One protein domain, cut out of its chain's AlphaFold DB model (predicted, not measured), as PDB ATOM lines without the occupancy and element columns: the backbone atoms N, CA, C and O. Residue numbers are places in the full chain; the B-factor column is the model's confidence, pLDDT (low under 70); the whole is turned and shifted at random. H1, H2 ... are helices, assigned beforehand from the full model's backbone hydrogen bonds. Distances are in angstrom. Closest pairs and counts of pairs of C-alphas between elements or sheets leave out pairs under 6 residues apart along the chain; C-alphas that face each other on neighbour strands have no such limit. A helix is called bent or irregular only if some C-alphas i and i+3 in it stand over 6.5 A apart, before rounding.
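Overview. This is residues 151 to 238 of the 259 residues of an uncharacterized protein of Parasitella parasitica (UniProt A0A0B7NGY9). Two crossed helices, H1 and H3, form the core; H2 packs on both from one side and H4a, the first arm of a bent helix, packs on both from the opposite side. The second arm, H4b, turns away at one end and touches no helix. The printed part has 88 residues with four named helices, in the order H1, H2, H3, H4, and no named strand; the class is all helix. It is compact, with a radius of gyration of the C-alphas of 12.7 A and spans of 38 by 27 by 23 A.

Arrangement. H4, residues 215 to 238, was assigned as one helix by its hydrogen bonds but is bent: C-alphas 228 and 231 are 7.0 A apart, and its arms H4a and H4b stand at a steep tilt of 47 degrees. H4a touches H1, residues 151 to 164, opposite ways at 37 degrees, only just steep; their closest C-alphas, of His 152 and Ser 228, are 6.0 A apart. H3, residues 189 to 203, touches H4a with residues 190 to 194 alone, closest at the C-alphas of Val 190 and Val 224, 6.0 A. H1 and H3 touch at a steep tilt of 51 degrees, the same way, with the C-alphas of Ala 155 and Ile 194 closest at 5.9 A. H2, residues 169 to 180, makes hairpins with H1, closest C-alphas Ala 154 and Leu 175 at 6.3 A, and with H3, closest C-alphas Leu 176 and Leu 198 at 6.5 A. H2 is apart from both arms. Every O i to N i+4 pair is within hydrogen-bond range in H1, H3, H4a and H4b; in H2, 6 of 8 are.

Along the chain. H4a, residues 215 to 228, is 19.8 A long, and H4b, residues 231 to 238, 10.5 A, ending at C-alpha 238 (51.657, 19.180, 13.990). H1 begins at C-alpha 151 (48.595, 0.833, 21.105) and is 19.7 A long; H2 is 15.8 A and H3 21.3 A.

Size, cuts and confidence. The C-alphas of Ser 207 and Ile 238, the two farthest apart, are 39.7 A apart. The printed part has no cut. The H3 to H4 link is long, with 11 residues; residues 207 to 213 have pLDDT under 70.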
ATOM      1  N   MET A 151      50.001   0.675  20.724       95.12
ATOM      2  CA  MET A 151      48.595   0.833  21.105       95.12
ATOM      3  C   MET A 151      47.838   1.802  20.193       95.12
ATOM      4  O   MET A 151      46.646   1.613  19.992       95.12
ATOM      5  N   HIS A 152      48.505   2.779  19.566       96.12
ATOM      6  CA  HIS A 152      47.840   3.658  18.599       96.12
ATOM      7  C   HIS A 152      47.499   2.909  17.304       96.12
ATOM      8  O   HIS A 152      46.391   3.028  16.790       96.12
ATOM      9  N   SER A 153      48.430   2.101  16.793       96.19
ATOM     10  CA  SER A 153      48.202   1.275  15.599       96.19
ATOM     11  C   SER A 153      47.129   0.208  15.859       96.19
ATOM     12  O   SER A 153      46.283  -0.047  15.005       96.19
ATOM     13  N   ALA A 154      47.123  -0.369  17.065       96.50
ATOM     14  CA  ALA A 154      46.090  -1.285  17.539       96.50
ATOM     15  C   ALA A 154      44.716  -0.610  17.665       96.50
ATOM     16  O   ALA A 154      43.738  -1.135  17.142       96.50
ATOM     17  N   ALA A 155      44.638   0.572  18.283       97.06
ATOM     18  CA  ALA A 155      43.407   1.355  18.381       97.06
ATOM     19  C   ALA A 155      42.838   1.700  16.999       97.06
ATOM     20  O   ALA A 155      41.639   1.547  16.770       97.06
ATOM     21  N   SER A 156      43.702   2.111  16.064       96.81
ATOM     22  CA  SER A 156      43.314   2.372  14.675       96.81
ATOM     23  C   SER A 156      42.714   1.128  14.017       96.81
ATOM     24  O   SER A 156      41.637   1.212  13.427       96.81
ATOM     25  N   LEU A 157      43.354  -0.038  14.173       95.44
ATOM     26  CA  LEU A 157      42.847  -1.298  13.629       95.44
ATOM     27  C   LEU A 157      41.511  -1.711  14.258       95.44
ATOM     28  O   LEU A 157      40.610  -2.110  13.525       95.44
ATOM     29  N   VAL A 158      41.368  -1.604  15.584       94.56
ATOM     30  CA  VAL A 158      40.110  -1.908  16.283       94.56
ATOM     31  C   VAL A 158      38.988  -1.049  15.710       94.56
ATOM     32  O   VAL A 158      38.005  -1.583  15.203       94.56
ATOM     33  N   ILE A 159      39.160   0.275  15.694       94.75
ATOM     34  CA  ILE A 159      38.139   1.202  15.193       94.75
ATOM     35  C   ILE A 159      37.823   0.928  13.722       94.75
ATOM     36  O   ILE A 159      36.651   0.890  13.352       94.75
ATOM     37  N   LYS A 160      38.843   0.693  12.889       94.12
ATOM     38  CA  LYS A 160      38.659   0.331  11.480       94.12
ATOM     39  C   LYS A 160      37.832  -0.938  11.324       94.12
ATOM     40  O   LYS A 160      36.933  -0.958  10.491       94.12
ATOM     41  N   SER A 161      38.107  -1.954  12.137       92.12
ATOM     42  CA  SER A 161      37.414  -3.237  12.035       92.12
ATOM     43  C   SER A 161      35.925  -3.083  12.325       92.12
ATOM     44  O   SER A 161      35.095  -3.585  11.577       92.12
ATOM     45  N   PHE A 162      35.571  -2.287  13.338       91.19
ATOM     46  CA  PHE A 162      34.172  -1.960  13.624       91.19
ATOM     47  C   PHE A 162      33.525  -1.060  12.562       91.19
ATOM     48  O   PHE A 162      32.356  -1.252  12.247       91.19
ATOM     49  N   ALA A 163      34.262  -0.097  12.005       91.00
ATOM     50  CA  ALA A 163      33.736   0.821  10.992       91.00
ATOM     51  C   ALA A 163      33.388   0.111   9.677       91.00
ATOM     52  O   ALA A 163      32.361   0.395   9.062       91.00
ATOM     53  N   TYR A 164      34.263  -0.797   9.243       90.19
ATOM     54  CA  TYR A 164      34.106  -1.539   7.995       90.19
ATOM     55  C   TYR A 164      33.352  -2.851   8.165       90.19
ATOM     56  O   TYR A 164      32.869  -3.377   7.172       90.19
ATOM     57  N   GLN A 165      33.204  -3.332   9.403       87.12
ATOM     58  CA  GLN A 165      32.734  -4.684   9.692       87.12
ATOM     59  C   GLN A 165      33.628  -5.754   9.036       87.12
ATOM     60  O   GLN A 165      33.165  -6.784   8.562       87.12
ATOM     61  N   GLU A 166      34.941  -5.511   9.040       88.75
ATOM     62  CA  GLU A 166      35.939  -6.355   8.381       88.75
ATOM     63  C   GLU A 166      37.202  -6.465   9.232       88.75
ATOM     64  O   GLU A 166      37.663  -5.477   9.804       88.75
ATOM     65  N   ILE A 167      37.821  -7.646   9.275       89.69
ATOM     66  CA  ILE A 167      39.049  -7.864  10.045       89.69
ATOM     67  C   ILE A 167      40.237  -8.032   9.097       89.69
ATOM     68  O   ILE A 167      40.317  -8.973   8.313       89.69
ATOM     69  N   GLN A 168      41.219  -7.135   9.205       89.50
ATOM     70  CA  GLN A 168      42.446  -7.206   8.405       89.50
ATOM     71  C   GLN A 168      43.440  -8.209   9.010       89.50
ATOM     72  O   GLN A 168      44.374  -7.809   9.705       89.50
ATOM     73  N   GLN A 169      43.253  -9.504   8.738       88.69
ATOM     74  CA  GLN A 169      43.963 -10.612   9.398       88.69
ATOM     75  C   GLN A 169      45.491 -10.440   9.458       88.69
ATOM     76  O   GLN A 169      46.082 -10.547  10.530       88.69
ATOM     77  N   LYS A 170      46.148 -10.082   8.344       89.81
ATOM     78  CA  LYS A 170      47.609  -9.873   8.319       89.81
ATOM     79  C   LYS A 170      48.058  -8.777   9.294       89.81
ATOM     80  O   LYS A 170      49.033  -8.951  10.024       89.81
ATOM     81  N   LYS A 171      47.340  -7.648   9.322       91.06
ATOM     82  CA  LYS A 171      47.636  -6.520  10.219       91.06
ATOM     83  C   LYS A 171      47.274  -6.853  11.671       91.06
ATOM     84  O   LYS A 171      48.006  -6.463  12.576       91.06
ATOM     85  N   MET A 172      46.198  -7.614  11.874       91.75
ATOM     86  CA  MET A 172      45.766  -8.124  13.175       91.75
ATOM     87  C   MET A 172      46.840  -9.001  13.808       91.75
ATOM     88  O   MET A 172      47.317  -8.672  14.889       91.75
ATOM     89  N   ASN A 173      47.303 -10.038  13.108       90.38
ATOM     90  CA  ASN A 173      48.303 -10.975  13.625       90.38
ATOM     91  C   ASN A 173      49.605 -10.259  14.019       90.38
ATOM     92  O   ASN A 173      50.161 -10.510  15.087       90.38
ATOM     93  N   GLY A 174      50.057  -9.308  13.192       91.19
ATOM     94  CA  GLY A 174      51.267  -8.530  13.467       91.19
ATOM     95  C   GLY A 174      51.166  -7.604  14.687       91.19
ATOM     96  O   GLY A 174      52.181  -7.335  15.334       91.19
ATOM     97  N   LEU A 175      49.967  -7.109  15.011       93.56
ATOM     98  CA  LEU A 175      49.729  -6.258  16.182       93.56
ATOM     99  C   LEU A 175      49.392  -7.073  17.434       93.56
ATOM    100  O   LEU A 175      49.860  -6.724  18.515       93.56
ATOM    101  N   LEU A 176      48.630  -8.157  17.292       92.69
ATOM    102  CA  LEU A 176      48.140  -8.973  18.398       92.69
ATOM    103  C   LEU A 176      49.293  -9.532  19.231       92.69
ATOM    104  O   LEU A 176      49.313  -9.313  20.435       92.69
ATOM    105  N   LEU A 177      50.286 -10.168  18.601       91.12
ATOM    106  CA  LEU A 177      51.435 -10.747  19.311       91.12
ATOM    107  C   LEU A 177      52.170  -9.703  20.157       91.12
ATOM    108  O   LEU A 177      52.464  -9.914  21.331       91.12
ATOM    109  N   LYS A 178      52.416  -8.534  19.567       94.00
ATOM    110  CA  LYS A 178      53.132  -7.442  20.225       94.00
ATOM    111  C   LYS A 178      52.302  -6.780  21.337       94.00
ATOM    112  O   LYS A 178      52.880  -6.298  22.304       94.00
ATOM    113  N   VAL A 179      50.972  -6.739  21.216       93.25
ATOM    114  CA  VAL A 179      50.073  -6.239  22.274       93.25
ATOM    115  C   VAL A 179      49.929  -7.256  23.408       93.25
ATOM    116  O   VAL A 179      49.944  -6.869  24.573       93.25
ATOM    117  N   LEU A 180      49.827  -8.552  23.095       91.38
ATOM    118  CA  LEU A 180      49.746  -9.624  24.092       91.38
ATOM    119  C   LEU A 180      51.023  -9.733  24.930       91.38
ATOM    120  O   LEU A 180      50.928 -10.011  26.121       91.38
ATOM    121  N   ALA A 181      52.184  -9.436  24.339       91.69
ATOM    122  CA  ALA A 181      53.458  -9.366  25.049       91.69
ATOM    123  C   ALA A 181      53.517  -8.252  26.119       91.69
ATOM    124  O   ALA A 181      54.413  -8.266  26.961       91.69
ATOM    125  N   GLN A 182      52.590  -7.285  26.113       90.56
ATOM    126  CA  GLN A 182      52.524  -6.259  27.154       90.56
ATOM    127  C   GLN A 182      51.803  -6.784  28.402       90.56
ATOM    128  O   GLN A 182      50.674  -7.283  28.327       90.56
ATOM    129  N   GLN A 183      52.452  -6.631  29.559       88.00
ATOM    130  CA  GLN A 183      51.917  -7.042  30.857       88.00
ATOM    131  C   GLN A 183      50.723  -6.172  31.263       88.00
ATOM    132  O   GLN A 183      50.819  -4.945  31.258       88.00
ATOM    133  N   ASP A 184      49.621  -6.787  31.695       86.06
ATOM    134  CA  ASP A 184      48.373  -6.067  31.999       86.06
ATOM    135  C   ASP A 184      48.507  -5.045  33.133       86.06
ATOM    136  O   ASP A 184      47.817  -4.025  33.123       86.06
ATOM    137  N   LEU A 185      49.414  -5.277  34.084       87.06
ATOM    138  CA  LEU A 185      49.706  -4.337  35.173       87.06
ATOM    139  C   LEU A 185      50.290  -3.010  34.664       87.06
ATOM    140  O   LEU A 185      50.079  -1.973  35.283       87.06
ATOM    141  N   SER A 186      50.970  -3.028  33.513       87.38
ATOM    142  CA  SER A 186      51.554  -1.834  32.882       87.38
ATOM    143  C   SER A 186      50.570  -1.058  31.998       87.38
ATOM    144  O   SER A 186      50.865   0.052  31.554       87.38
ATOM    145  N   LEU A 187      49.393  -1.629  31.719       91.38
ATOM    146  CA  LEU A 187      48.416  -1.050  30.805       91.38
ATOM    147  C   LEU A 187      47.427  -0.146  31.543       91.38
ATOM    148  O   LEU A 187      46.774  -0.552  32.506       91.38
ATOM    149  N   ASN A 188      47.229   1.065  31.018       93.69
ATOM    150  CA  ASN A 188      46.098   1.900  31.421       93.69
ATOM    151  C   ASN A 188      44.757   1.286  30.961       93.69
ATOM    152  O   ASN A 188      44.724   0.371  30.132       93.69
ATOM    153  N   SER A 189      43.640   1.799  31.485       93.94
ATOM    154  CA  SER A 189      42.288   1.289  31.196       93.94
ATOM    155  C   SER A 189      41.989   1.185  29.695       93.94
ATOM    156  O   SER A 189      41.502   0.161  29.224       93.94
ATOM    157  N   VAL A 190      42.363   2.205  28.921       95.31
ATOM    158  CA  VAL A 190      42.128   2.267  27.470       95.31
ATOM    159  C   VAL A 190      42.990   1.255  26.716       95.31
ATOM    160  O   VAL A 190      42.537   0.649  25.750       95.31
ATOM    161  N   SER A 191      44.221   1.013  27.159       95.88
ATOM    162  CA  SER A 191      45.102   0.008  26.552       95.88
ATOM    163  C   SER A 191      44.606  -1.409  26.833       95.88
ATOM    164  O   SER A 191      44.627  -2.253  25.936       95.88
ATOM    165  N   LYS A 192      44.065  -1.659  28.035       95.25
ATOM    166  CA  LYS A 192      43.353  -2.910  28.351       95.25
ATOM    167  C   LYS A 192      42.125  -3.089  27.461       95.25
ATOM    168  O   LYS A 192      41.893  -4.181  26.951       95.25
ATOM    169  N   LEU A 193      41.383  -2.011  27.212       95.44
ATOM    170  CA  LEU A 193      40.224  -2.013  26.322       95.44
ATOM    171  C   LEU A 193      40.606  -2.351  24.872       95.44
ATOM    172  O   LEU A 193      39.975  -3.198  24.244       95.44
ATOM    173  N   ILE A 194      41.683  -1.753  24.357       96.31
ATOM    174  CA  ILE A 194      42.233  -2.067  23.031       96.31
ATOM    175  C   ILE A 194      42.643  -3.543  22.955       96.31
ATOM    176  O   ILE A 194      42.277  -4.227  22.001       96.31
ATOM    177  N   LYS A 195      43.356  -4.051  23.971       95.56
ATOM    178  CA  LYS A 195      43.767  -5.461  24.058       95.56
ATOM    179  C   LYS A 195      42.560  -6.404  24.064       95.56
ATOM    180  O   LYS A 195      42.530  -7.333  23.259       95.56
ATOM    181  N   LYS A 196      41.539  -6.124  24.886       94.31
ATOM    182  CA  LYS A 196      40.251  -6.848  24.920       94.31
ATOM    183  C   LYS A 196      39.639  -6.940  23.522       94.31
ATOM    184  O   LYS A 196      39.298  -8.032  23.077       94.31
ATOM    185  N   TYR A 197      39.539  -5.816  22.809       93.50
ATOM    186  CA  TYR A 197      38.946  -5.807  21.473       93.50
ATOM    187  C   TYR A 197      39.794  -6.515  20.423       93.50
ATOM    188  O   TYR A 197      39.230  -7.193  19.574       93.50
ATOM    189  N   LEU A 198      41.122  -6.426  20.472       93.50
ATOM    190  CA  LEU A 198      41.971  -7.193  19.557       93.50
ATOM    191  C   LEU A 198      41.795  -8.705  19.740       93.50
ATOM    192  O   LEU A 198      41.677  -9.422  18.750       93.50
ATOM    193  N   VAL A 199      41.737  -9.185  20.986       92.75
ATOM    194  CA  VAL A 199      41.481 -10.605  21.283       92.75
ATOM    195  C   VAL A 199      40.097 -11.018  20.788       92.75
ATOM    196  O   VAL A 199      39.971 -12.037  20.112       92.75
ATOM    197  N   PHE A 200      39.079 -10.199  21.057       90.88
ATOM    198  CA  PHE A 200      37.722 -10.428  20.569       90.88
ATOM    199  C   PHE A 200      37.675 -10.525  19.036       90.88
ATOM    200  O   PHE A 200      37.128 -11.485  18.500       90.88
ATOM    201  N   LEU A 201      38.289  -9.578  18.319       90.62
ATOM    202  CA  LEU A 201      38.343  -9.598  16.855       90.62
ATOM    203  C   LEU A 201      39.071 -10.847  16.344       90.62
ATOM    204  O   LEU A 201      38.619 -11.471  15.392       90.62
ATOM    205  N   ASN A 202      40.161 -11.253  16.998       90.69
ATOM    206  CA  ASN A 202      40.899 -12.460  16.636       90.69
ATOM    207  C   ASN A 202      40.047 -13.737  16.757       90.69
ATOM    208  O   ASN A 202      40.091 -14.593  15.879       90.69
ATOM    209  N   GLN A 203      39.237 -13.851  17.812       89.12
ATOM    210  CA  GLN A 203      38.319 -14.982  18.002       89.12
ATOM    211  C   GLN A 203      37.230 -15.057  16.920       89.12
ATOM    212  O   GLN A 203      36.704 -16.132  16.653       89.12
ATOM    213  N   HIS A 204      36.925 -13.933  16.269       86.94
ATOM    214  CA  HIS A 204      35.864 -13.811  15.270       86.94
ATOM    215  C   HIS A 204      36.383 -13.758  13.823       86.94
ATOM    216  O   HIS A 204      35.597 -13.502  12.912       86.94
ATOM    217  N   LEU A 205      37.673 -14.035  13.585       81.06
ATOM    218  CA  LEU A 205      38.308 -13.966  12.256       81.06
ATOM    219  C   LEU A 205      37.584 -14.769  11.167       81.06
ATOM    220  O   LEU A 205      37.546 -14.334  10.021       81.06
ATOM    221  N   ASN A 206      37.016 -15.921  11.531       72.75
ATOM    222  CA  ASN A 206      36.372 -16.850  10.599       72.75
ATOM    223  C   ASN A 206      34.837 -16.756  10.614       72.75
ATOM    224  O   ASN A 206      34.167 -17.537   9.944       72.75
ATOM    225  N   SER A 207      34.272 -15.837  11.397       69.44
ATOM    226  CA  SER A 207      32.823 -15.623  11.477       69.44
ATOM    227  C   SER A 207      32.416 -14.431  10.616       69.44
ATOM    228  O   SER A 207      33.172 -13.466  10.505       69.44
ATOM    229  N   SER A 208      31.213 -14.464  10.030       62.94
ATOM    230  CA  SER A 208      30.630 -13.279   9.394       62.94
ATOM    231  C   SER A 208      30.512 -12.172  10.444       62.94
ATOM    232  O   SER A 208      29.644 -12.218  11.319       62.94
ATOM    233  N   PHE A 209      31.425 -11.203  10.394       65.19
ATOM    234  CA  PHE A 209      31.568 -10.143  11.385       65.19
ATOM    235  C   PHE A 209      30.462  -9.093  11.199       65.19
ATOM    236  O   PHE A 209      30.683  -8.008  10.680       65.19
ATOM    237  N   SER A 210      29.234  -9.416  11.602       61.81
ATOM    238  CA  SER A 210      28.123  -8.463  11.631       61.81
ATOM    239  C   SER A 210      27.967  -7.933  13.048       61.81
ATOM    240  O   SER A 210      27.327  -8.547  13.898       61.81
ATOM    241  N   LEU A 211      28.586  -6.790  13.330       59.84
ATOM    242  CA  LEU A 211      28.345  -6.073  14.575       59.84
ATOM    243  C   LEU A 211      27.691  -4.744  14.239       59.84
ATOM    244  O   LEU A 211      28.344  -3.800  13.795       59.84
ATOM    245  N   SER A 212      26.392  -4.650  14.505       58.34
ATOM    246  CA  SER A 212      25.884  -3.407  15.073       58.34
ATOM    247  C   SER A 212      26.358  -3.408  16.528       58.34
ATOM    248  O   SER A 212      25.840  -4.200  17.318       58.34
ATOM    249  N   PRO A 213      27.395  -2.630  16.896       64.12
ATOM    250  CA  PRO A 213      27.946  -2.701  18.239       64.12
ATOM    251  C   PRO A 213      26.857  -2.372  19.276       64.12
ATOM    252  O   PRO A 213      26.139  -1.375  19.097       64.12
ATOM    253  N   PRO A 214      26.743  -3.153  20.370       71.56
ATOM    254  CA  PRO A 214      25.940  -2.787  21.530       71.56
ATOM    255  C   PRO A 214      26.244  -1.359  22.002       71.56
ATOM    256  O   PRO A 214      27.292  -0.779  21.694       71.56
ATOM    257  N   LYS A 215      25.322  -0.757  22.758       77.19
ATOM    258  CA  LYS A 215      25.460   0.631  23.233       77.19
ATOM    259  C   LYS A 215      26.759   0.833  24.024       77.19
ATOM    260  O   LYS A 215      27.400   1.875  23.896       77.19
ATOM    261  N   GLU A 216      27.158  -0.178  24.779       77.81
ATOM    262  CA  GLU A 216      28.387  -0.259  25.561       77.81
ATOM    263  C   GLU A 216      29.611  -0.226  24.640       77.81
ATOM    264  O   GLU A 216      30.473   0.638  24.796       77.81
ATOM    265  N   THR A 217      29.631  -1.053  23.592       84.81
ATOM    266  CA  THR A 217      30.703  -1.061  22.587       84.81
ATOM    267  C   THR A 217      30.835   0.286  21.880       84.81
ATOM    268  O   THR A 217      31.947   0.751  21.651       84.81
ATOM    269  N   LYS A 218      29.730   0.985  21.588       89.75
ATOM    270  CA  LYS A 218      29.790   2.338  21.000       89.75
ATOM    271  C   LYS A 218      30.523   3.325  21.913       89.75
ATOM    272  O   LYS A 218      31.365   4.083  21.431       89.75
ATOM    273  N   LYS A 219      30.220   3.318  23.217       91.88
ATOM    274  CA  LYS A 219      30.899   4.173  24.207       91.88
ATOM    275  C   LYS A 219      32.379   3.818  24.322       91.88
ATOM    276  O   LYS A 219      33.215   4.713  24.254       91.88
ATOM    277  N   GLU A 220      32.687   2.528  24.413       94.31
ATOM    278  CA  GLU A 220      34.056   2.020  24.501       94.31
ATOM    279  C   GLU A 220      34.884   2.392  23.251       94.31
ATOM    280  O   GLU A 220      36.019   2.840  23.373       94.31
ATOM    281  N   LEU A 221      34.316   2.323  22.041       93.81
ATOM    282  CA  LEU A 221      35.001   2.755  20.811       93.81
ATOM    283  C   LEU A 221      35.268   4.266  20.775       93.81
ATOM    284  O   LEU A 221      36.337   4.694  20.333       93.81
ATOM    285  N   ILE A 222      34.319   5.080  21.252       94.19
ATOM    286  CA  ILE A 222      34.528   6.526  21.413       94.19
ATOM    287  C   ILE A 222      35.656   6.790  22.420       94.19
ATOM    288  O   ILE A 222      36.472   7.688  22.206       94.19
ATOM    289  N   GLU A 223      35.717   6.018  23.504       95.31
ATOM    290  CA  GLU A 223      36.767   6.122  24.514       95.31
ATOM    291  C   GLU A 223      38.142   5.765  23.938       95.31
ATOM    292  O   GLU A 223      39.078   6.558  24.064       95.31
ATOM    293  N   VAL A 224      38.250   4.640  23.220       95.94
ATOM    294  CA  VAL A 224      39.473   4.241  22.503       95.94
ATOM    295  C   VAL A 224      39.927   5.353  21.560       95.94
ATOM    296  O   VAL A 224      41.095   5.744  21.583       95.94
ATOM    297  N   TYR A 225      39.013   5.923  20.771       95.88
ATOM    298  CA  TYR A 225      39.340   7.039  19.887       95.88
ATOM    299  C   TYR A 225      39.870   8.251  20.667       95.88
ATOM    300  O   TYR A 225      40.959   8.757  20.379       95.88
ATOM    301  N   ASN A 226      39.100   8.731  21.647       94.44
ATOM    302  CA  ASN A 226      39.386   9.981  22.347       94.44
ATOM    303  C   ASN A 226      40.675   9.902  23.167       94.44
ATOM    304  O   ASN A 226      41.438  10.866  23.186       94.44
ATOM    305  N   ASN A 227      40.924   8.761  23.808       94.81
ATOM    306  CA  ASN A 227      41.998   8.625  24.784       94.81
ATOM    307  C   ASN A 227      43.263   7.972  24.209       94.81
ATOM    308  O   ASN A 227      44.338   8.161  24.771       94.81
ATOM    309  N   SER A 228      43.171   7.244  23.088       95.25
ATOM    310  CA  SER A 228      44.342   6.656  22.419       95.25
ATOM    311  C   SER A 228      44.759   7.426  21.164       95.25
ATOM    312  O   SER A 228      45.942   7.694  20.966       95.25
ATOM    313  N   LEU A 229      43.811   7.826  20.308       95.62
ATOM    314  CA  LEU A 229      44.150   8.361  18.986       95.62
ATOM    315  C   LEU A 229      44.226   9.884  18.926       95.62
ATOM    316  O   LEU A 229      45.111  10.401  18.249       95.62
ATOM    317  N   VAL A 230      43.353  10.629  19.611       93.69
ATOM    318  CA  VAL A 230      43.254  12.096  19.432       93.69
ATOM    319  C   VAL A 230      44.595  12.811  19.610       93.69
ATOM    320  O   VAL A 230      44.982  13.614  18.759       93.69
ATOM    321  N   SER A 231      45.324  12.514  20.689       93.06
ATOM    322  CA  SER A 231      46.626  13.142  20.952       93.06
ATOM    323  C   SER A 231      47.685  12.731  19.920       93.06
ATOM    324  O   SER A 231      48.454  13.567  19.436       93.06
ATOM    325  N   ALA A 232      47.689  11.457  19.519       95.56
ATOM    326  CA  ALA A 232      48.628  10.921  18.541       95.56
ATOM    327  C   ALA A 232      48.403  11.512  17.139       95.56
ATOM    328  O   ALA A 232      49.353  11.959  16.492       95.56
ATOM    329  N   LEU A 233      47.144  11.598  16.706       95.69
ATOM    330  CA  LEU A 233      46.731  12.225  15.450       95.69
ATOM    331  C   LEU A 233      47.090  13.711  15.438       95.69
ATOM    332  O   LEU A 233      47.699  14.189  14.484       95.69
ATOM    333  N   LYS A 234      46.795  14.434  16.529       93.88
ATOM    334  CA  LYS A 234      47.181  15.843  16.681       93.88
ATOM    335  C   LYS A 234      48.696  16.019  16.573       93.88
ATOM    336  O   LYS A 234      49.161  16.910  15.868       93.88
ATOM    337  N   SER A 235      49.465  15.153  17.228       94.56
ATOM    338  CA  SER A 235      50.930  15.177  17.176       94.56
ATOM    339  C   SER A 235      51.463  14.902  15.767       94.56
ATOM    340  O   SER A 235      52.411  15.555  15.334       94.56
ATOM    341  N   SER A 236      50.840  13.976  15.029       95.31
ATOM    342  CA  SER A 236      51.160  13.721  13.619       95.31
ATOM    343  C   SER A 236      50.870  14.949  12.757       95.31
ATOM    344  O   SER A 236      51.747  15.422  12.038       95.31
ATOM    345  N   ASN A 237      49.681  15.533  12.899       95.56
ATOM    346  CA  ASN A 237      49.275  16.733  12.171       95.56
ATOM    347  C   ASN A 237      50.225  17.909  12.427       95.56
ATOM    348  O   ASN A 237      50.610  18.582  11.480       95.56
ATOM    349  N   ILE A 238      50.679  18.126  13.668       94.88
ATOM    350  CA  ILE A 238      51.657  19.180  13.990       94.88
ATOM    351  C   ILE A 238      52.960  18.999  13.198       94.88
ATOM    352  O   ILE A 238      53.536  19.984  12.736       94.88
TER     353      ILE A 238